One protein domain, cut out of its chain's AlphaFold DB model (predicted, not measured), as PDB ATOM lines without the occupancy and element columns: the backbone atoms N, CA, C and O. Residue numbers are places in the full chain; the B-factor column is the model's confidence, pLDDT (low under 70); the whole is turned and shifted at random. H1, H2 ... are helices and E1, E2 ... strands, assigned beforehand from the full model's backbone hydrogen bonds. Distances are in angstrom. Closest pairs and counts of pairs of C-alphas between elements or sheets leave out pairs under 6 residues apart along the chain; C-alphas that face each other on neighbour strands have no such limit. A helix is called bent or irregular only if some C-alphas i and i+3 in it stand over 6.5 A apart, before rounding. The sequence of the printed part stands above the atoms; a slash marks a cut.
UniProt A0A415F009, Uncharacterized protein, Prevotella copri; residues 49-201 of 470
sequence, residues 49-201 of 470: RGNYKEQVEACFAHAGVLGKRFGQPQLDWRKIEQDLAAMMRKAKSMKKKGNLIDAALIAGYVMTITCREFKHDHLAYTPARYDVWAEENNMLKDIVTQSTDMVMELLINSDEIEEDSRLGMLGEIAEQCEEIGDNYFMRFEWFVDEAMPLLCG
ATOM      1  N   ARG A  49      61.154  -4.264  21.413       52.47
ATOM      2  CA  ARG A  49      60.365  -5.029  22.368       52.47
ATOM      3  C   ARG A  49      60.139  -4.082  23.537       52.47
ATOM      4  O   ARG A  49      60.735  -4.213  24.604       52.47
ATOM      5  N   GLY A  50      59.289  -3.077  23.329       58.78
ATOM      6  CA  GLY A  50      58.524  -2.539  24.432       58.78
ATOM      7  C   GLY A  50      57.932  -3.752  25.128       58.78
ATOM      8  O   GLY A  50      57.490  -4.681  24.455       58.78
ATOM      9  N   ASN A  51      58.003  -3.800  26.451       78.88
ATOM     10  CA  ASN A  51      57.406  -4.897  27.192       78.88
ATOM     11  C   ASN A  51      55.879  -4.809  27.034       78.88
ATOM     12  O   ASN A  51      55.196  -4.210  27.858       78.88
ATOM     13  N   TYR A  52      55.362  -5.234  25.877       89.88
ATOM     14  CA  TYR A  52      53.988  -4.991  25.459       89.88
ATOM     15  C   TYR A  52      53.040  -5.790  26.336       89.88
ATOM     16  O   TYR A  52      51.986  -5.278  26.688       89.88
ATOM     17  N   LYS A  53      53.471  -6.980  26.767       90.19
ATOM     18  CA  LYS A  53      52.790  -7.764  27.788       90.19
ATOM     19  C   LYS A  53      52.634  -6.963  29.081       90.19
ATOM     20  O   LYS A  53      51.503  -6.703  29.467       90.19
ATOM     21  N   GLU A  54      53.726  -6.474  29.678       89.00
ATOM     22  CA  GLU A  54      53.642  -5.657  30.902       89.00
ATOM     23  C   GLU A  54      52.853  -4.357  30.693       89.00
ATOM     24  O   GLU A  54      52.144  -3.920  31.591       89.00
ATOM     25  N   GLN A  55      52.937  -3.726  29.518       91.88
ATOM     26  CA  GLN A  55      52.145  -2.529  29.204       91.88
ATOM     27  C   GLN A  55      50.641  -2.828  29.175       91.88
ATOM     28  O   GLN A  55      49.851  -2.023  29.667       91.88
ATOM     29  N   VAL A  56      50.237  -3.969  28.612       93.44
ATOM     30  CA  VAL A  56      48.833  -4.397  28.620       93.44
ATOM     31  C   VAL A  56      48.412  -4.826  30.027       93.44
ATOM     32  O   VAL A  56      47.370  -4.382  30.494       93.44
ATOM     33  N   GLU A  57      49.224  -5.597  30.752       91.62
ATOM     34  CA  GLU A  57      48.957  -5.977  32.153       91.62
ATOM     35  C   GLU A  57      48.820  -4.742  33.058       91.62
ATOM     36  O   GLU A  57      47.929  -4.673  33.910       91.62
ATOM     37  N   ALA A  58      49.638  -3.712  32.826       89.31
ATOM     38  CA  ALA A  58      49.562  -2.453  33.552       89.31
ATOM     39  C   ALA A  58      48.201  -1.767  33.387       89.31
ATOM     40  O   ALA A  58      47.780  -1.097  34.329       89.31
ATOM     41  N   CYS A  59      47.479  -1.970  32.273       91.38
ATOM     42  CA  CYS A  59      46.129  -1.425  32.075       91.38
ATOM     43  C   CYS A  59      45.158  -1.882  33.180       91.38
ATOM     44  O   CYS A  59      44.298  -1.116  33.601       91.38
ATOM     45  N   PHE A  60      45.347  -3.091  33.711       89.00
ATOM     46  CA  PHE A  60      44.518  -3.665  34.774       89.00
ATOM     47  C   PHE A  60      45.030  -3.293  36.171       89.00
ATOM     48  O   PHE A  60      44.238  -3.029  37.072       89.00
ATOM     49  N   ALA A  61      46.351  -3.194  36.350       80.75
ATOM     50  CA  ALA A  61      46.979  -2.972  37.657       80.75
ATOM     51  C   ALA A  61      46.650  -1.613  38.308       80.75
ATOM     52  O   ALA A  61      46.687  -1.483  39.531       80.75
ATOM     53  N   HIS A  62      46.356  -0.587  37.508       68.75
ATOM     54  CA  HIS A  62      46.082   0.771  37.993       68.75
ATOM     55  C   HIS A  62      44.596   1.166  37.897       68.75
ATOM     56  O   HIS A  62      44.231   2.319  38.183       68.75
ATOM     57  N   ALA A  63      43.740   0.227  37.491       67.50
ATOM     58  CA  ALA A  63      42.299   0.371  37.578       67.50
ATOM     59  C   ALA A  63      41.889   0.368  39.057       67.50
ATOM     60  O   ALA A  63      42.300  -0.494  39.834       67.50
ATOM     61  N   GLY A  64      41.115   1.373  39.470       62.12
ATOM     62  CA  GLY A  64      40.600   1.420  40.834       62.12
ATOM     63  C   GLY A  64      39.627   0.268  41.081       62.12
ATOM     64  O   GLY A  64      38.958  -0.200  40.163       62.12
ATOM     65  N   VAL A  65      39.509  -0.165  42.335       69.75
ATOM     66  CA  VAL A  65      38.434  -1.073  42.745       69.75
ATOM     67  C   VAL A  65      37.198  -0.223  43.037       69.75
ATOM     68  O   VAL A  65      37.176   0.504  44.031       69.75
ATOM     69  N   LEU A  66      36.171  -0.293  42.182       65.50
ATOM     70  CA  LEU A  66      34.934   0.499  42.335       65.50
ATOM     71  C   LEU A  66      34.064   0.031  43.514       65.50
ATOM     72  O   LEU A  66      33.142   0.726  43.937       65.50
ATOM     73  N   GLY A  67      34.355  -1.150  44.058       65.00
ATOM     74  CA  GLY A  67      33.671  -1.727  45.205       65.00
ATOM     75  C   GLY A  67      33.900  -3.231  45.290       65.00
ATOM     76  O   GLY A  67      34.765  -3.786  44.614       65.00
ATOM     77  N   LYS A  68      33.105  -3.903  46.129       60.56
ATOM     78  CA  LYS A  68      33.047  -5.367  46.159       60.56
ATOM     79  C   LYS A  68      31.723  -5.838  45.572       60.56
ATOM     80  O   LYS A  68      30.671  -5.489  46.105       60.56
ATOM     81  N   ARG A  69      31.759  -6.669  44.532       59.34
ATOM     82  CA  ARG A  69      30.580  -7.371  44.005       59.34
ATOM     83  C   ARG A  69      30.650  -8.822  44.483       59.34
ATOM     84  O   ARG A  69      31.640  -9.502  44.252       59.34
ATOM     85  N   PHE A  70      29.649  -9.270  45.245       57.12
ATOM     86  CA  PHE A  70      29.646 -10.593  45.904       57.12
ATOM     87  C   PHE A  70      30.909 -10.897  46.739       57.12
ATOM     88  O   PHE A  70      31.344 -12.037  46.847       57.12
ATOM     89  N   GLY A  71      31.514  -9.866  47.339       57.94
ATOM     90  CA  GLY A  71      32.723 -10.003  48.159       57.94
ATOM     91  C   GLY A  71      34.048  -9.967  47.387       57.94
ATOM     92  O   GLY A  71      35.085  -9.850  48.041       57.94
ATOM     93  N   GLN A  72      34.028  -9.976  46.049       61.75
ATOM     94  CA  GLN A  72      35.218  -9.847  45.199       61.75
ATOM     95  C   GLN A  72      35.444  -8.389  44.762       61.75
ATOM     96  O   GLN A  72      34.458  -7.690  44.508       61.75
ATOM     97  N   PRO A  73      36.700  -7.901  44.705       66.81
ATOM     98  CA  PRO A  73      37.025  -6.592  44.133       66.81
ATOM     99  C   PRO A  73      36.507  -6.487  42.697       66.81
ATOM    100  O   PRO A  73      36.757  -7.390  41.913       66.81
ATOM    101  N   GLN A  74      35.796  -5.409  42.367       73.50
ATOM    102  CA  GLN A  74      35.347  -5.132  41.001       73.50
ATOM    103  C   GLN A  74      36.269  -4.097  40.352       73.50
ATOM    104  O   GLN A  74      36.375  -2.972  40.858       73.50
ATOM    105  N   LEU A  75      36.900  -4.465  39.237       80.31
ATOM    106  CA  LEU A  75      37.760  -3.563  38.469       80.31
ATOM    107  C   LEU A  75      36.971  -2.415  37.811       80.31
ATOM    108  O   LEU A  75      35.822  -2.577  37.386       80.31
ATOM    109  N   ASP A  76      37.605  -1.245  37.695       84.88
ATOM    110  CA  ASP A  76      37.106  -0.126  36.890       84.88
ATOM    111  C   ASP A  76      37.310  -0.391  35.389       84.88
ATOM    112  O   ASP A  76      38.256   0.089  34.755       84.88
ATOM    113  N   TRP A  77      36.389  -1.166  34.819       85.12
ATOM    114  CA  TRP A  77      36.384  -1.542  33.406       85.12
ATOM    115  C   TRP A  77      36.327  -0.346  32.443       85.12
ATOM    116  O   TRP A  77      36.854  -0.446  31.339       85.12
ATOM    117  N   ARG A  78      35.789   0.813  32.856       83.88
ATOM    118  CA  ARG A  78      35.767   2.025  32.013       83.88
ATOM    119  C   ARG A  78      37.145   2.653  31.869       83.88
ATOM    120  O   ARG A  78      37.472   3.181  30.810       83.88
ATOM    121  N   LYS A  79      37.947   2.624  32.933       86.62
ATOM    122  CA  LYS A  79      39.334   3.085  32.863       86.62
ATOM    123  C   LYS A  79      40.180   2.124  32.029       86.62
ATOM    124  O   LYS A  79      40.846   2.566  31.100       86.62
ATOM    125  N   ILE A  80      40.038   0.820  32.284       90.88
ATOM    126  CA  ILE A  80      40.693  -0.244  31.506       90.88
ATOM    127  C   ILE A  80      40.401  -0.079  30.011       90.88
ATOM    128  O   ILE A  80      41.314  -0.133  29.192       90.88
ATOM    129  N   GLU A  81      39.147   0.187  29.642       91.75
ATOM    130  CA  GLU A  81      38.744   0.437  28.256       91.75
ATOM    131  C   GLU A  81      39.546   1.565  27.591       91.75
ATOM    132  O   GLU A  81      40.019   1.408  26.463       91.75
ATOM    133  N   GLN A  82      39.741   2.694  28.281       91.25
ATOM    134  CA  GLN A  82      40.478   3.840  27.738       91.25
ATOM    135  C   GLN A  82      41.950   3.503  27.474       91.25
ATOM    136  O   GLN A  82      42.502   3.904  26.439       91.25
ATOM    137  N   ASP A  83      42.564   2.737  28.375       93.56
ATOM    138  CA  ASP A  83      43.966   2.333  28.275       93.56
ATOM    139  C   ASP A  83      44.167   1.257  27.203       93.56
ATOM    140  O   ASP A  83      45.045   1.387  26.342       93.56
ATOM    141  N   LEU A  84      43.286   0.255  27.147       96.12
ATOM    142  CA  LEU A  84      43.289  -0.746  26.080       96.12
ATOM    143  C   LEU A  84      43.040  -0.105  24.706       96.12
ATOM    144  O   LEU A  84      43.697  -0.461  23.724       96.12
ATOM    145  N   ALA A  85      42.171   0.908  24.618       95.94
ATOM    146  CA  ALA A  85      41.977   1.672  23.387       95.94
ATOM    147  C   ALA A  85      43.260   2.406  22.957       95.94
ATOM    148  O   ALA A  85      43.544   2.517  21.759       95.94
ATOM    149  N   ALA A  86      44.064   2.902  23.904       95.31
ATOM    150  CA  ALA A  86      45.368   3.490  23.606       95.31
ATOM    151  C   ALA A  86      46.360   2.443  23.078       95.31
ATOM    152  O   ALA A  86      47.054   2.712  22.090       95.31
ATOM    153  N   MET A  87      46.366   1.240  23.657       96.69
ATOM    154  CA  MET A  87      47.173   0.118  23.166       96.69
ATOM    155  C   MET A  87      46.770  -0.298  21.749       96.69
ATOM    156  O   MET A  87      47.637  -0.438  20.884       96.69
ATOM    157  N   MET A  88      45.474  -0.363  21.440       97.75
ATOM    158  CA  MET A  88      45.023  -0.655  20.076       97.75
ATOM    159  C   MET A  88      45.363   0.455  19.075       97.75
ATOM    160  O   MET A  88      45.737   0.164  17.936       97.75
ATOM    161  N   ARG A  89      45.320   1.738  19.470       97.50
ATOM    162  CA  ARG A  89      45.837   2.834  18.623       97.50
ATOM    163  C   ARG A  89      47.332   2.668  18.338       97.50
ATOM    164  O   ARG A  89      47.769   2.930  17.215       97.50
ATOM    165  N   LYS A  90      48.107   2.209  19.325       95.94
ATOM    166  CA  LYS A  90      49.533   1.905  19.165       95.94
ATOM    167  C   LYS A  90      49.753   0.745  18.190       95.94
ATOM    168  O   LYS A  90      50.527   0.924  17.253       95.94
ATOM    169  N   ALA A  91      49.023  -0.365  18.325       96.88
ATOM    170  CA  ALA A  91      49.097  -1.505  17.402       96.88
ATOM    171  C   ALA A  91      48.805  -1.092  15.947       96.88
ATOM    172  O   ALA A  91      49.599  -1.356  15.044       96.88
ATOM    173  N   LYS A  92      47.729  -0.322  15.722       97.81
ATOM    174  CA  LYS A  92      47.388   0.225  14.394       97.81
ATOM    175  C   LYS A  92      48.493   1.119  13.822       97.81
ATOM    176  O   LYS A  92      48.769   1.079  12.624       97.81
ATOM    177  N   SER A  93      49.132   1.928  14.669       95.50
ATOM    178  CA  SER A  93      50.267   2.771  14.275       95.50
ATOM    179  C   SER A  93      51.488   1.937  13.875       95.50
ATOM    180  O   SER A  93      52.110   2.243  12.859       95.50
ATOM    181  N   MET A  94      51.801   0.869  14.620       92.06
ATOM    182  CA  MET A  94      52.896  -0.052  14.285       92.06
ATOM    183  C   MET A  94      52.656  -0.740  12.944       92.06
ATOM    184  O   MET A  94      53.516  -0.665  12.066       92.06
ATOM    185  N   LYS A  95      51.446  -1.270  12.731       93.94
ATOM    186  CA  LYS A  95      51.048  -1.864  11.451       93.94
ATOM    187  C   LYS A  95      51.230  -0.882  10.290       93.94
ATOM    188  O   LYS A  95      51.878  -1.205   9.303       93.94
ATOM    189  N   LYS A  96      50.747   0.361  10.428       93.06
ATOM    190  CA  LYS A  96      50.889   1.408   9.393       93.06
ATOM    191  C   LYS A  96      52.351   1.738   9.059       93.06
ATOM    192  O   LYS A  96      52.638   2.184   7.952       93.06
ATOM    193  N   LYS A  97      53.268   1.559  10.010       86.38
ATOM    194  CA  LYS A  97      54.710   1.778   9.827       86.38
ATOM    195  C   LYS A  97      55.443   0.549   9.269       86.38
ATOM    196  O   LYS A  97      56.655   0.623   9.103       86.38
ATOM    197  N   GLY A  98      54.740  -0.554   9.007       83.31
ATOM    198  CA  GLY A  98      55.325  -1.822   8.563       83.31
ATOM    199  C   GLY A  98      55.922  -2.667   9.693       83.31
ATOM    200  O   GLY A  98      56.592  -3.653   9.420       83.31
ATOM    201  N   ASN A  99      55.695  -2.308  10.962       87.81
ATOM    202  CA  ASN A  99      56.132  -3.113  12.103       87.81
ATOM    203  C   ASN A  99      55.020  -4.096  12.498       87.81
ATOM    204  O   ASN A  99      54.243  -3.859  13.427       87.81
ATOM    205  N   LEU A 100      54.902  -5.164  11.708       92.19
ATOM    206  CA  LEU A 100      53.803  -6.128  11.795       92.19
ATOM    207  C   LEU A 100      53.915  -7.038  13.024       92.19
ATOM    208  O   LEU A 100      52.902  -7.321  13.655       92.19
ATOM    209  N   ILE A 101      55.137  -7.423  13.408       91.62
ATOM    210  CA  ILE A 101      55.394  -8.256  14.593       91.62
ATOM    211  C   ILE A 101      54.902  -7.546  15.858       91.62
ATOM    212  O   ILE A 101      54.111  -8.106  16.613       91.62
ATOM    213  N   ASP A 102      55.288  -6.285  16.069       92.06
ATOM    214  CA  ASP A 102      54.854  -5.545  17.259       92.06
ATOM    215  C   ASP A 102      53.344  -5.285  17.256       92.06
ATOM    216  O   ASP A 102      52.707  -5.303  18.310       92.06
ATOM    217  N   ALA A 103      52.754  -5.056  16.080       95.50
ATOM    218  CA  ALA A 103      51.308  -4.922  15.950       95.50
ATOM    219  C   ALA A 103      50.586  -6.214  16.369       95.50
ATOM    220  O   ALA A 103      49.655  -6.146  17.176       95.50
ATOM    221  N   ALA A 104      51.049  -7.370  15.882       96.00
ATOM    222  CA  ALA A 104      50.501  -8.678  16.221       96.00
ATOM    223  C   ALA A 104      50.672  -9.004  17.712       96.00
ATOM    224  O   ALA A 104      49.716  -9.440  18.347       96.00
ATOM    225  N   LEU A 105      51.838  -8.718  18.302       94.56
ATOM    226  CA  LEU A 105      52.088  -8.930  19.732       94.56
ATOM    227  C   LEU A 105      51.175  -8.072  20.611       94.56
ATOM    228  O   LEU A 105      50.548  -8.591  21.532       94.56
ATOM    229  N   ILE A 106      51.063  -6.766  20.332       96.50
ATOM    230  CA  ILE A 106      50.175  -5.886  21.106       96.50
ATOM    231  C   ILE A 106      48.728  -6.377  21.000       96.50
ATOM    232  O   ILE A 106      48.048  -6.471  22.018       96.50
ATOM    233  N   ALA A 107      48.262  -6.700  19.791       97.69
ATOM    234  CA  ALA A 107      46.904  -7.184  19.575       97.69
ATOM    235  C   ALA A 107      46.656  -8.532  20.277       97.69
ATOM    236  O   ALA A 107      45.654  -8.678  20.976       97.69
ATOM    237  N   GLY A 108      47.595  -9.476  20.175       97.00
ATOM    238  CA  GLY A 108      47.548 -10.764  20.863       97.00
ATOM    239  C   GLY A 108      47.448 -10.604  22.378       97.00
ATOM    240  O   GLY A 108      46.553 -11.178  22.992       97.00
ATOM    241  N   TYR A 109      48.284  -9.751  22.978       97.12
ATOM    242  CA  TYR A 109      48.232  -9.479  24.415       97.12
ATOM    243  C   TYR A 109      46.951  -8.762  24.844       97.12
ATOM    244  O   TYR A 109      46.360  -9.148  25.849       97.12
ATOM    245  N   VAL A 110      46.486  -7.753  24.096       97.25
ATOM    246  CA  VAL A 110      45.197  -7.091  24.375       97.25
ATOM    247  C   VAL A 110      44.066  -8.118  24.356       97.25
ATOM    248  O   VAL A 110      43.246  -8.125  25.268       97.25
ATOM    249  N   MET A 111      44.051  -9.018  23.374       95.69
ATOM    250  CA  MET A 111      43.047 -10.072  23.260       95.69
ATOM    251  C   MET A 111      43.102 -11.057  24.439       95.69
ATOM    252  O   MET A 111      42.097 -11.263  25.123       95.69
ATOM    253  N   THR A 112      44.256 -11.681  24.696       95.44
ATOM    254  CA  THR A 112      44.355 -12.782  25.666       95.44
ATOM    255  C   THR A 112      44.295 -12.293  27.110       95.44
ATOM    256  O   THR A 112      43.573 -12.879  27.918       95.44
ATOM    257  N   ILE A 113      44.982 -11.197  27.446       95.06
ATOM    258  CA  ILE A 113      45.027 -10.674  28.820       95.06
ATOM    259  C   ILE A 113      43.661 -10.123  29.221       95.06
ATOM    260  O   ILE A 113      43.167 -10.470  30.289       95.06
ATOM    261  N   THR A 114      42.986  -9.366  28.350       93.25
ATOM    262  CA  THR A 114      41.650  -8.826  28.661       93.25
ATOM    263  C   THR A 114      40.641  -9.930  28.946       93.25
ATOM    264  O   THR A 114      39.925  -9.878  29.944       93.25
ATOM    265  N   CYS A 115      40.611 -10.967  28.109       91.44
ATOM    266  CA  CYS A 115      39.726 -12.109  28.309       91.44
ATOM    267  C   CYS A 115      40.066 -12.915  29.574       91.44
ATOM    268  O   CYS A 115      39.158 -13.387  30.264       91.44
ATOM    269  N   ARG A 116      41.355 -13.062  29.900       91.88
ATOM    270  CA  ARG A 116      41.812 -13.735  31.124       91.88
ATOM    271  C   ARG A 116      41.397 -12.965  32.375       91.88
ATOM    272  O   ARG A 116      40.781 -13.550  33.262       91.88
ATOM    273  N   GLU A 117      41.678 -11.666  32.419       88.50
ATOM    274  CA  GLU A 117      41.315 -10.804  33.547       88.50
ATOM    275  C   GLU A 117      39.799 -10.705  33.709       88.50
ATOM    276  O   GLU A 117      39.289 -10.756  34.824       88.50
ATOM    277  N   PHE A 118      39.050 -10.687  32.605       86.38
ATOM    278  CA  PHE A 118      37.594 -10.761  32.662       86.38
ATOM    279  C   PHE A 118      37.113 -12.059  33.304       86.38
ATOM    280  O   PHE A 118      36.278 -12.022  34.210       86.38
ATOM    281  N   LYS A 119      37.654 -13.203  32.867       83.19
ATOM    282  CA  LYS A 119      37.318 -14.504  33.451       83.19
ATOM    283  C   LYS A 119      37.632 -14.520  34.945       83.19
ATOM    284  O   LYS A 119      36.799 -15.008  35.699       83.19
ATOM    285  N   HIS A 120      38.774 -13.965  35.363       84.38
ATOM    286  CA  HIS A 120      39.173 -13.840  36.768       84.38
ATOM    287  C   HIS A 120      38.219 -12.959  37.591       84.38
ATOM    288  O   HIS A 120      37.712 -13.420  38.616       84.38
ATOM    289  N   ASP A 121      37.914 -11.747  37.121       79.19
ATOM    290  CA  ASP A 121      36.986 -10.799  37.769       79.19
ATOM    291  C   ASP A 121      35.564 -11.391  37.905       79.19
ATOM    292  O   ASP A 121      34.833 -11.091  38.849       79.19
ATOM    293  N   HIS A 122      35.193 -12.316  37.011       76.25
ATOM    294  CA  HIS A 122      33.867 -12.937  36.942       76.25
ATOM    295  C   HIS A 122      33.836 -14.417  37.375       76.25
ATOM    296  O   HIS A 122      32.823 -15.092  37.178       76.25
ATOM    297  N   LEU A 123      34.891 -14.936  38.025       71.94
ATOM    298  CA  LEU A 123      34.950 -16.335  38.496       71.94
ATOM    299  C   LEU A 123      33.784 -16.703  39.428       71.94
ATOM    300  O   LEU A 123      33.295 -17.830  39.398       71.94
ATOM    301  N   ALA A 124      33.348 -15.759  40.266       65.12
ATOM    302  CA  ALA A 124      32.296 -15.970  41.263       65.12
ATOM    303  C   ALA A 124      30.884 -15.606  40.765       65.12
ATOM    304  O   ALA A 124      29.907 -15.838  41.479       65.12
ATOM    305  N   TYR A 125      30.759 -15.008  39.576       64.62
ATOM    306  CA  TYR A 125      29.482 -14.530  39.052       64.62
ATOM    307  C   TYR A 125      29.514 -14.385  37.529       64.62
ATOM    308  O   TYR A 125      30.201 -13.525  36.984       64.62
ATOM    309  N   THR A 126      28.679 -15.161  36.845       62.16
ATOM    310  CA  THR A 126      28.364 -14.935  35.432       62.16
ATOM    311  C   THR A 126      27.150 -14.002  35.337       62.16
ATOM    312  O   THR A 126      26.126 -14.301  35.959       62.16
ATOM    313  N   PRO A 127      27.212 -12.885  34.584       60.81
ATOM    314  CA  PRO A 127      26.069 -11.996  34.402       60.81
ATOM    315  C   PRO A 127      24.826 -12.750  33.920       60.81
ATOM    316  O   PRO A 127      24.842 -13.382  32.867       60.81
ATOM    317  N   ALA A 128      23.729 -12.666  34.679       57.50
ATOM    318  CA  ALA A 128      22.468 -13.339  34.341       57.50
ATOM    319  C   ALA A 128      21.778 -12.741  33.094       57.50
ATOM    320  O   ALA A 128      20.891 -13.362  32.515       57.50
ATOM    321  N   ARG A 129      22.172 -11.523  32.697       63.84
ATOM    322  CA  ARG A 129      21.646 -10.766  31.553       63.84
ATOM    323  C   ARG A 129      22.797 -10.364  30.636       63.84
ATOM    324  O   ARG A 129      23.441  -9.336  30.832       63.84
ATOM    325  N   TYR A 130      23.069 -11.247  29.676       62.22
ATOM    326  CA  TYR A 130      24.132 -11.113  28.679       62.22
ATOM    327  C   TYR A 130      23.980  -9.843  27.832       62.22
ATOM    328  O   TYR A 130      24.981  -9.211  27.515       62.22
ATOM    329  N   ASP A 131      22.741  -9.476  27.506       62.25
ATOM    330  CA  ASP A 131      22.345  -8.309  26.713       62.25
ATOM    331  C   ASP A 131      22.772  -6.990  27.368       62.25
ATOM    332  O   ASP A 131      23.454  -6.178  26.750       62.25
ATOM    333  N   VAL A 132      22.448  -6.817  28.649       65.06
ATOM    334  CA  VAL A 132      22.682  -5.557  29.369       65.06
ATOM    335  C   VAL A 132      24.170  -5.316  29.614       65.06
ATOM    336  O   VAL A 132      24.663  -4.213  29.395       65.06
ATOM    337  N   TRP A 133      24.918  -6.354  30.007       71.12
ATOM    338  CA  TRP A 133      26.365  -6.210  30.199       71.12
ATOM    339  C   TRP A 133      27.086  -5.929  28.867       71.12
ATOM    340  O   TRP A 133      28.061  -5.177  28.864       71.12
ATOM    341  N   ALA A 134      26.583  -6.472  27.744       64.19
ATOM    342  CA  ALA A 134      27.106  -6.205  26.392       64.19
ATOM    343  C   ALA A 134      27.025  -4.738  26.058       64.19
ATOM    344  O   ALA A 134      28.008  -4.147  25.631       64.19
ATOM    345  N   GLU A 135      25.831  -4.177  26.226       67.56
ATOM    346  CA  GLU A 135      25.551  -2.797  25.870       67.56
ATOM    347  C   GLU A 135      26.366  -1.842  26.740       67.56
ATOM    348  O   GLU A 135      26.942  -0.882  26.230       67.56
ATOM    349  N   GLU A 136      26.502  -2.146  28.033       70.12
ATOM    350  CA  GLU A 136      27.298  -1.347  28.967       70.12
ATOM    351  C   GLU A 136      28.809  -1.389  28.684       70.12
ATOM    352  O   GLU A 136      29.513  -0.451  29.058       70.12
ATOM    353  N   ASN A 137      29.304  -2.442  28.021       75.31
ATOM    354  CA  ASN A 137      30.730  -2.675  27.757       75.31
ATOM    355  C   ASN A 137      31.013  -2.906  26.263       75.31
ATOM    356  O   ASN A 137      31.966  -3.601  25.896       75.31
ATOM    357  N   ASN A 138      30.187  -2.331  25.384       81.25
ATOM    358  CA  ASN A 138      30.275  -2.602  23.950       81.25
ATOM    359  C   ASN A 138      31.622  -2.155  23.367       81.25
ATOM    360  O   ASN A 138      32.187  -2.832  22.519       81.25
ATOM    361  N   MET A 139      32.194  -1.066  23.882       84.81
ATOM    362  CA  MET A 139      33.503  -0.584  23.445       84.81
ATOM    363  C   MET A 139      34.641  -1.548  23.831       84.81
ATOM    364  O   MET A 139      35.541  -1.774  23.026       84.81
ATOM    365  N   LEU A 140      34.594  -2.186  25.008       87.00
ATOM    366  CA  LEU A 140      35.538  -3.259  25.361       87.00
ATOM    367  C   LEU A 140      35.416  -4.451  24.408       87.00
ATOM    368  O   LEU A 140      36.425  -4.976  23.937       87.00
ATOM    369  N   LYS A 141      34.184  -4.848  24.073       88.38
ATOM    370  CA  LYS A 141      33.939  -5.897  23.078       88.38
ATOM    371  C   LYS A 141      34.489  -5.512  21.702       88.38
ATOM    372  O   LYS A 141      35.133  -6.339  21.055       88.38
ATOM    373  N   ASP A 142      34.306  -4.264  21.282       92.12
ATOM    374  CA  ASP A 142      34.848  -3.741  20.027       92.12
ATOM    375  C   ASP A 142      36.382  -3.738  20.031       92.12
ATOM    376  O   ASP A 142      36.998  -4.018  19.005       92.12
ATOM    377  N   ILE A 143      37.022  -3.441  21.167       95.12
ATOM    378  CA  ILE A 143      38.485  -3.491  21.322       95.12
ATOM    379  C   ILE A 143      38.999  -4.925  21.158       95.12
ATOM    380  O   ILE A 143      39.926  -5.136  20.376       95.12
ATOM    381  N   VAL A 144      38.387  -5.902  21.839       94.31
ATOM    382  CA  VAL A 144      38.771  -7.323  21.732       94.31
ATOM    383  C   VAL A 144      38.511  -7.866  20.324       94.31
ATOM    384  O   VAL A 144      39.315  -8.630  19.788       94.31
ATOM    385  N   THR A 145      37.422  -7.442  19.682       94.56
ATOM    386  CA  THR A 145      37.129  -7.803  18.285       94.56
ATOM    387  C   THR A 145      38.207  -7.247  17.355       94.56
ATOM    388  O   THR A 145      38.818  -7.994  16.602       94.56
ATOM    389  N   GLN A 146      38.554  -5.964  17.484       96.56
ATOM    390  CA  GLN A 146      39.617  -5.348  16.682       96.56
ATOM    391  C   GLN A 146      40.991  -5.985  16.906       96.56
ATOM    392  O   GLN A 146      41.797  -6.046  15.977       96.56
ATOM    393  N   SER A 147      41.299  -6.404  18.137       97.44
ATOM    394  CA  SER A 147      42.558  -7.083  18.432       97.44
ATOM    395  C   SER A 147      42.579  -8.482  17.818       97.44
ATOM    396  O   SER A 147      43.570  -8.856  17.202       97.44
ATOM    397  N   THR A 148      41.465  -9.209  17.901       96.00
ATOM    398  CA  THR A 148      41.273 -10.503  17.233       96.00
ATOM    399  C   THR A 148      41.466 -10.390  15.727       96.00
ATOM    400  O   THR A 148      42.279 -11.116  15.165       96.00
ATOM    401  N   ASP A 149      40.758  -9.461  15.081       97.00
ATOM    402  CA  ASP A 149      40.809  -9.278  13.630       97.00
ATOM    403  C   ASP A 149      42.238  -8.987  13.163       97.00
ATOM    404  O   ASP A 149      42.687  -9.532  12.159       97.00
ATOM    405  N   MET A 150      42.986  -8.186  13.929       98.12
ATOM    406  CA  MET A 150      44.388  -7.898  13.634       98.12
ATOM    407  C   MET A 150      45.286  -9.132  13.781       98.12
ATOM    408  O   MET A 150      46.182  -9.319  12.963       98.12
ATOM    409  N   VAL A 151      45.065  -9.974  14.796       97.69
ATOM    410  CA  VAL A 151      45.810 -11.233  14.960       97.69
ATOM    411  C   VAL A 151      45.494 -12.195  13.813       97.69
ATOM    412  O   VAL A 151      46.419 -12.729  13.209       97.69
ATOM    413  N   MET A 152      44.215 -12.376  13.470       96.75
ATOM    414  CA  MET A 152      43.785 -13.213  12.344       96.75
ATOM    415  C   MET A 152      44.401 -12.724  11.028       96.75
ATOM    416  O   MET A 152      44.960 -13.507  10.265       96.75
ATOM    417  N   GLU A 153      44.338 -11.417  10.773       97.38
ATOM    418  CA  GLU A 153      44.895 -10.806   9.571       97.38
ATOM    419  C   GLU A 153      46.406 -11.027   9.458       97.38
ATOM    420  O   GLU A 153      46.873 -11.455   8.410       97.38
ATOM    421  N   LEU A 154      47.162 -10.753  10.526       96.88
ATOM    422  CA  LEU A 154      48.626 -10.764  10.483       96.88
ATOM    423  C   LEU A 154      49.238 -12.159  10.647       96.88
ATOM    424  O   LEU A 154      50.317 -12.400  10.114       96.88
ATOM    425  N   LEU A 155      48.600 -13.054  11.409       97.12
ATOM    426  CA  LEU A 155      49.184 -14.351  11.768       97.12
ATOM    427  C   LEU A 155      48.553 -15.549  11.055       97.12
ATOM    428  O   LEU A 155      49.206 -16.585  10.971       97.12
ATOM    429  N   ILE A 156      47.322 -15.427  10.547       95.12
ATOM    430  CA  ILE A 156      46.621 -16.529   9.865       95.12
ATOM    431  C   ILE A 156      46.463 -16.241   8.370       95.12
ATOM    432  O   ILE A 156      46.800 -17.079   7.540       95.12
ATOM    433  N   ASN A 157      45.994 -15.042   8.020       93.88
ATOM    434  CA  ASN A 157      45.570 -14.716   6.654       93.88
ATOM    435  C   ASN A 157      46.648 -14.027   5.798       93.88
ATOM    436  O   ASN A 157      46.379 -13.697   4.644       93.88
ATOM    437  N   SER A 158      47.839 -13.775   6.344       89.81
ATOM    438  CA  SER A 158      48.930 -13.055   5.675       89.81
ATOM    439  C   SER A 158      50.253 -13.798   5.811       89.81
ATOM    440  O   SER A 158      50.535 -14.371   6.863       89.81
ATOM    441  N   ASP A 159      51.071 -13.756   4.762       88.38
ATOM    442  CA  ASP A 159      52.444 -14.262   4.671       88.38
ATOM    443  C   ASP A 159      53.509 -13.146   4.758       88.38
ATOM    444  O   ASP A 159      54.683 -13.377   4.478       88.38
ATOM    445  N   GLU A 160      53.128 -11.931   5.177       88.94
ATOM    446  CA  GLU A 160      54.046 -10.783   5.270       88.94
ATOM    447  C   GLU A 160      55.045 -10.883   6.439       88.94
ATOM    448  O   GLU A 160      56.096 -10.236   6.422       88.94
ATOM    449  N   ILE A 161      54.716 -11.664   7.471       87.62
ATOM    450  CA  ILE A 161      55.622 -11.982   8.580       87.62
ATOM    451  C   ILE A 161      56.313 -13.308   8.262       87.62
ATOM    452  O   ILE A 161      55.650 -14.274   7.892       87.62
ATOM    453  N   GLU A 162      57.633 -13.344   8.456       88.25
ATOM    454  CA  GLU A 162      58.459 -14.548   8.331       88.25
ATOM    455  C   GLU A 162      57.837 -15.734   9.092       88.25
ATOM    456  O   GLU A 162      57.317 -15.573  10.200       88.25
ATOM    457  N   GLU A 163      57.831 -16.902   8.451       85.69
ATOM    458  CA  GLU A 163      56.988 -18.038   8.819       85.69
ATOM    459  C   GLU A 163      57.244 -18.551  10.238       85.69
ATOM    460  O   GLU A 163      56.280 -18.687  10.995       85.69
ATOM    461  N   ASP A 164      58.502 -18.758  10.637       84.50
ATOM    462  CA  ASP A 164      58.845 -19.261  11.971       84.50
ATOM    463  C   ASP A 164      58.399 -18.273  13.056       84.50
ATOM    464  O   ASP A 164      57.787 -18.651  14.061       84.50
ATOM    465  N   SER A 165      58.640 -16.980  12.831       86.19
ATOM    466  CA  SER A 165      58.202 -15.909  13.730       86.19
ATOM    467  C   SER A 165      56.677 -15.853  13.839       86.19
ATOM    468  O   SER A 165      56.127 -15.709  14.936       86.19
ATOM    469  N   ARG A 166      55.980 -15.970  12.704       92.69
ATOM    470  CA  ARG A 166      54.516 -15.946  12.618       92.69
ATOM    471  C   ARG A 166      53.899 -17.133  13.355       92.69
ATOM    472  O   ARG A 166      53.017 -16.931  14.189       92.69
ATOM    473  N   LEU A 167      54.376 -18.348  13.082       92.50
ATOM    474  CA  LEU A 167      53.873 -19.584  13.688       92.50
ATOM    475  C   LEU A 167      54.225 -19.678  15.174       92.50
ATOM    476  O   LEU A 167      53.384 -20.109  15.960       92.50
ATOM    477  N   GLY A 168      55.408 -19.208  15.583       91.12
ATOM    478  CA  GLY A 168      55.784 -19.109  16.993       91.12
ATOM    479  C   GLY A 168      54.817 -18.225  17.785       91.12
ATOM    480  O   GLY A 168      54.267 -18.659  18.797       91.12
ATOM    481  N   MET A 169      54.526 -17.017  17.283       94.62
ATOM    482  CA  MET A 169      53.545 -16.120  17.910       94.62
ATOM    483  C   MET A 169      52.130 -16.709  17.906       94.62
ATOM    484  O   MET A 169      51.430 -16.638  18.917       94.62
ATOM    485  N   LEU A 170      51.697 -17.288  16.781       97.12
ATOM    486  CA  LEU A 170      50.375 -17.900  16.669       97.12
ATOM    487  C   LEU A 170      50.215 -19.064  17.655       97.12
ATOM    488  O   LEU A 170      49.166 -19.179  18.281       97.12
ATOM    489  N   GLY A 171      51.255 -19.885  17.824       96.06
ATOM    490  CA  GLY A 171      51.277 -21.012  18.753       96.06
ATOM    491  C   GLY A 171      51.130 -20.568  20.205       96.06
ATOM    492  O   GLY A 171      50.251 -21.070  20.906       96.06
ATOM    493  N   GLU A 172      51.910 -19.570  20.632       94.88
ATOM    494  CA  GLU A 172      51.808 -18.998  21.983       94.88
ATOM    495  C   GLU A 172      50.416 -18.405  22.258       94.88
ATOM    496  O   GLU A 172      49.856 -18.580  23.343       94.88
ATOM    497  N   ILE A 173      49.835 -17.697  21.282       96.25
ATOM    498  CA  ILE A 173      48.495 -17.115  21.416       96.25
ATOM    499  C   ILE A 173      47.434 -18.222  21.460       96.25
ATOM    500  O   ILE A 173      46.553 -18.178  22.317       96.25
ATOM    501  N   ALA A 174      47.516 -19.222  20.580       96.25
ATOM    502  CA  ALA A 174      46.561 -20.325  20.520       96.25
ATOM    503  C   ALA A 174      46.559 -21.160  21.810       96.25
ATOM    504  O   ALA A 174      45.485 -21.507  22.302       96.25
ATOM    505  N   GLU A 175      47.730 -21.422  22.400       95.50
ATOM    506  CA  GLU A 175      47.844 -22.092  23.701       95.50
ATOM    507  C   GLU A 175      47.126 -21.291  24.797       95.50
ATOM    508  O   GLU A 175      46.269 -21.828  25.499       95.50
ATOM    509  N   GLN A 176      47.375 -19.978  24.876       95.00
ATOM    510  CA  GLN A 176      46.683 -19.109  25.835       95.00
ATOM    511  C   GLN A 176      45.167 -19.081  25.605       95.00
ATOM    512  O   GLN A 176      44.396 -19.094  26.566       95.00
ATOM    513  N   CYS A 177      44.723 -19.035  24.349       95.38
ATOM    514  CA  CYS A 177      43.308 -19.076  23.993       95.38
ATOM    515  C   CYS A 177      42.646 -20.394  24.434       95.38
ATOM    516  O   CYS A 177      41.551 -20.352  25.000       95.38
ATOM    517  N   GLU A 178      43.305 -21.541  24.241       92.88
ATOM    518  CA  GLU A 178      42.811 -22.855  24.686       92.88
ATOM    519  C   GLU A 178      42.720 -22.934  26.223       92.88
ATOM    520  O   GLU A 178      41.733 -23.450  26.751       92.88
ATOM    521  N   GLU A 179      43.698 -22.384  26.954       92.38
ATOM    522  CA  GLU A 179      43.686 -22.326  28.426       92.38
ATOM    523  C   GLU A 179      42.570 -21.428  28.982       92.38
ATOM    524  O   GLU A 179      41.894 -21.771  29.962       92.38
ATOM    525  N   ILE A 180      42.370 -20.253  28.376       91.94
ATOM    526  CA  ILE A 180      41.332 -19.312  28.811       91.94
ATOM    527  C   ILE A 180      39.947 -19.874  28.473       91.94
ATOM    528  O   ILE A 180      39.046 -19.814  29.317       91.94
ATOM    529  N   GLY A 181      39.785 -20.459  27.285       88.62
ATOM    530  CA  GLY A 181      38.520 -20.976  26.778       88.62
ATOM    531  C   GLY A 181      37.495 -19.885  26.449       88.62
ATOM    532  O   GLY A 181      37.711 -18.688  26.666       88.62
ATOM    533  N   ASP A 182      36.354 -20.312  25.912       87.44
ATOM    534  CA  ASP A 182      35.266 -19.413  25.524       87.44
ATOM    535  C   ASP A 182      34.794 -18.546  26.700       87.44
ATOM    536  O   ASP A 182      34.602 -19.013  27.826       87.44
ATOM    537  N   ASN A 183      34.586 -17.263  26.424       82.75
ATOM    538  CA  ASN A 183      34.104 -16.297  27.398       82.75
ATOM    539  C   ASN A 183      33.172 -15.270  26.738       82.75
ATOM    540  O   ASN A 183      32.739 -15.422  25.598       82.75
ATOM    541  N   TYR A 184      32.833 -14.227  27.494       78.50
ATOM    542  CA  TYR A 184      31.875 -13.208  27.092       78.50
ATOM    543  C   TYR A 184      32.267 -12.452  25.815       78.50
ATOM    544  O   TYR A 184      31.411 -12.175  24.970       78.50
ATOM    545  N   PHE A 185      33.548 -12.108  25.682       83.44
ATOM    546  CA  PHE A 185      34.040 -11.318  24.560       83.44
ATOM    547  C   PHE A 185      34.253 -12.164  23.313       83.44
ATOM    548  O   PHE A 185      34.091 -11.660  22.203       83.44
ATOM    549  N   MET A 186      34.625 -13.435  23.485       84.12
ATOM    550  CA  MET A 186      35.155 -14.226  22.387       84.12
ATOM    551  C   MET A 186      34.964 -15.730  22.568       84.12
ATOM    552  O   MET A 186      35.120 -16.277  23.662       84.12
ATOM    553  N   ARG A 187      34.711 -16.411  21.444       87.25
ATOM    554  CA  ARG A 187      34.831 -17.867  21.336       87.25
ATOM    555  C   ARG A 187      36.253 -18.253  20.946       87.25
ATOM    556  O   ARG A 187      36.555 -18.395  19.762       87.25
ATOM    557  N   PHE A 188      37.129 -18.372  21.939       91.38
ATOM    558  CA  PHE A 188      38.524 -18.745  21.724       91.38
ATOM    559  C   PHE A 188      38.691 -20.121  21.097       91.38
ATOM    560  O   PHE A 188      39.625 -20.300  20.322       91.38
ATOM    561  N   GLU A 189      37.773 -21.058  21.336       88.81
ATOM    562  CA  GLU A 189      37.833 -22.350  20.655       88.81
ATOM    563  C   GLU A 189      37.812 -22.185  19.134       88.81
ATOM    564  O   GLU A 189      38.535 -22.893  18.445       88.81
ATOM    565  N   TRP A 190      37.027 -21.237  18.608       89.19
ATOM    566  CA  TRP A 190      36.959 -20.990  17.167       89.19
ATOM    567  C   TRP A 190      38.261 -20.405  16.638       89.19
ATOM    568  O   TRP A 190      38.745 -20.864  15.615       89.19
ATOM    569  N   PHE A 191      38.855 -19.450  17.354       93.38
ATOM    570  CA  PHE A 191      40.167 -18.915  16.992       93.38
ATOM    571  C   PHE A 191      41.234 -20.016  16.949       93.38
ATOM    572  O   PHE A 191      41.981 -20.115  15.981       93.38
ATOM    573  N   VAL A 192      41.266 -20.882  17.968       94.19
ATOM    574  CA  VAL A 192      42.184 -22.027  17.998       94.19
ATOM    575  C   VAL A 192      41.908 -22.952  16.814       94.19
ATOM    576  O   VAL A 192      42.838 -23.337  16.117       94.19
ATOM    577  N   ASP A 193      40.643 -23.277  16.545       91.62
ATOM    578  CA  ASP A 193      40.263 -24.164  15.443       91.62
ATOM    579  C   ASP A 193      40.716 -23.622  14.064       91.62
ATOM    580  O   ASP A 193      41.113 -24.422  13.221       91.62
ATOM    581  N   GLU A 194      40.733 -22.298  13.859       91.94
ATOM    582  CA  GLU A 194      41.276 -21.644  12.650       91.94
ATOM    583  C   GLU A 194      42.817 -21.608  12.610       91.94
ATOM    584  O   GLU A 194      43.411 -21.653  11.535       91.94
ATOM    585  N   ALA A 195      43.490 -21.557  13.764       94.25
ATOM    586  CA  ALA A 195      44.955 -21.544  13.852       94.25
ATOM    587  C   ALA A 195      45.585 -22.934  13.646       94.25
ATOM    588  O   ALA A 195      46.678 -23.064  13.093       94.25
ATOM    589  N   MET A 196      44.901 -23.993  14.087       94.38
ATOM    590  CA  MET A 196      45.449 -25.355  14.113       94.38
ATOM    591  C   MET A 196      45.904 -25.930  12.759       94.38
ATOM    592  O   MET A 196      46.906 -26.646  12.763       94.38
ATOM    593  N   PRO A 197      45.252 -25.667  11.607       92.00
ATOM    594  CA  PRO A 197      45.752 -26.124  10.310       92.00
ATOM    595  C   PRO A 197      47.165 -25.612  10.004       92.00
ATOM    596  O   PRO A 197      47.979 -26.367   9.481       92.00
ATOM    597  N   LEU A 198      47.462 -24.359  10.372       92.06
ATOM    598  CA  LEU A 198      48.780 -23.746  10.185       92.06
ATOM    599  C   LEU A 198      49.794 -24.299  11.189       92.06
ATOM    600  O   LEU A 198      50.892 -24.683  10.808       92.06
ATOM    601  N   LEU A 199      49.407 -24.390  12.465       93.62
ATOM    602  CA  LEU A 199      50.295 -24.857  13.535       93.62
ATOM    603  C   LEU A 199      50.685 -26.332  13.396       93.62
ATOM    604  O   LEU A 199      51.772 -26.723  13.814       93.62
ATOM    605  N   CYS A 200      49.805 -27.167  12.839       91.31
ATOM    606  CA  CYS A 200      50.127 -28.567  12.584       91.31
ATOM    607  C   CYS A 200      50.923 -28.776  11.293       91.31
ATOM    608  O   CYS A 200      51.623 -29.785  11.203       91.31
ATOM    609  N   GLY A 201      50.801 -27.882  10.303       87.81
ATOM    610  CA  GLY A 201      51.366 -28.085   8.968       87.81
ATOM    611  C   GLY A 201      51.076 -29.500   8.451       87.81
ATOM    612  O   GLY A 201      49.944 -29.982   8.521       87.81
TER     613      GLY A 201
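Overview. This is residues 49 to 201 of the 470 residues of an uncharacterized protein of Prevotella copri (UniProt A0A415F009). Six helices make an elongated up-and-down bundle, stacked roughly as three pairs: H3 and H5 form the core, H1 and H2 cover one side, and H6 and H7 the other. At one end lie a small strand hairpin, E1 and E2, by the end of H3, and the short helix H4, turned across the beginning of H5. The printed part has 153 residues, with named elements in the order H1, E1, E2, H2 to H7; the sheet E1 - E2 is antiparallel and the class is mostly helix. The whole is compact, with a radius of gyration of the C-alphas of 15.6 A and spans of 47 by 29 by 23 A.

Along the chain. H1, residues 52 to 61, begins at C-alpha 52 (53.988, -4.991, 25.459). E1, residues 65 to 69, and E2, residues 72 to 75, follow. H2, residues 77 to 96, is 28.2 A long, and H3, residues 100 to 121, is 31.3 A, ending at C-alpha 121 (36.986, -10.799, 37.769). H4 holds residues 130 to 136, H5 residues 138 to 156 over 25.7 A, and H6 residues 163 to 180 over 25.4 A. H7, residues 188 to 200, ends at C-alpha 200 (50.127, -28.567, 12.584); it is only just irregular, with C-alphas 194 and 197 6.8 A apart.

Arrangement. H3 and H5 are the hubs, touching four helices each; they touch each other at a steep tilt of 43 degrees, opposite ways, with C-alphas 107 and 147 closest at 4.5 A. H2 and H3 form a helical hairpin, closest at C-alphas 91 and 103, 4.3 A, where H3 touches with residues 100 to 110 alone. H1 touches H3 at a shallow tilt of 28 degrees, the same way, closest at C-alphas 52 and 106, 5.9 A. H6 touches H3 at a shallow tilt of 7 degrees, closest at C-alphas 116 and 180, 6.1 A. H6 and H7 form a helical hairpin at 34 degrees, only just short of steep, closest at C-alphas 177 and 188, 5.3 A. H4 is close to H5 but not clearly touching, about perpendicular at 81 degrees, with C-alphas 134 and 141 closest at 7.6 A. H1 and H7 are apart. In the hairpin E1 and E2, N 66 and O 74 are 3.0 A apart and N 69 and O 72 2.9 A, within hydrogen-bond range. Every O i to N i+4 pair is within range in H2, H3, H4, H5 and H6, against 4 of 6 in H1 and 7 of 9 in H7.

Size, cuts and confidence. The C-alphas farthest apart, those of Gly 67 and Gly 201, are 48.2 A apart. The printed part has no cut, and no link is long. Mean pLDDT of the printed part is 86.1; residues 49 to 50, 62 to 73, 124 to 132 and 134 to 135 are under 70.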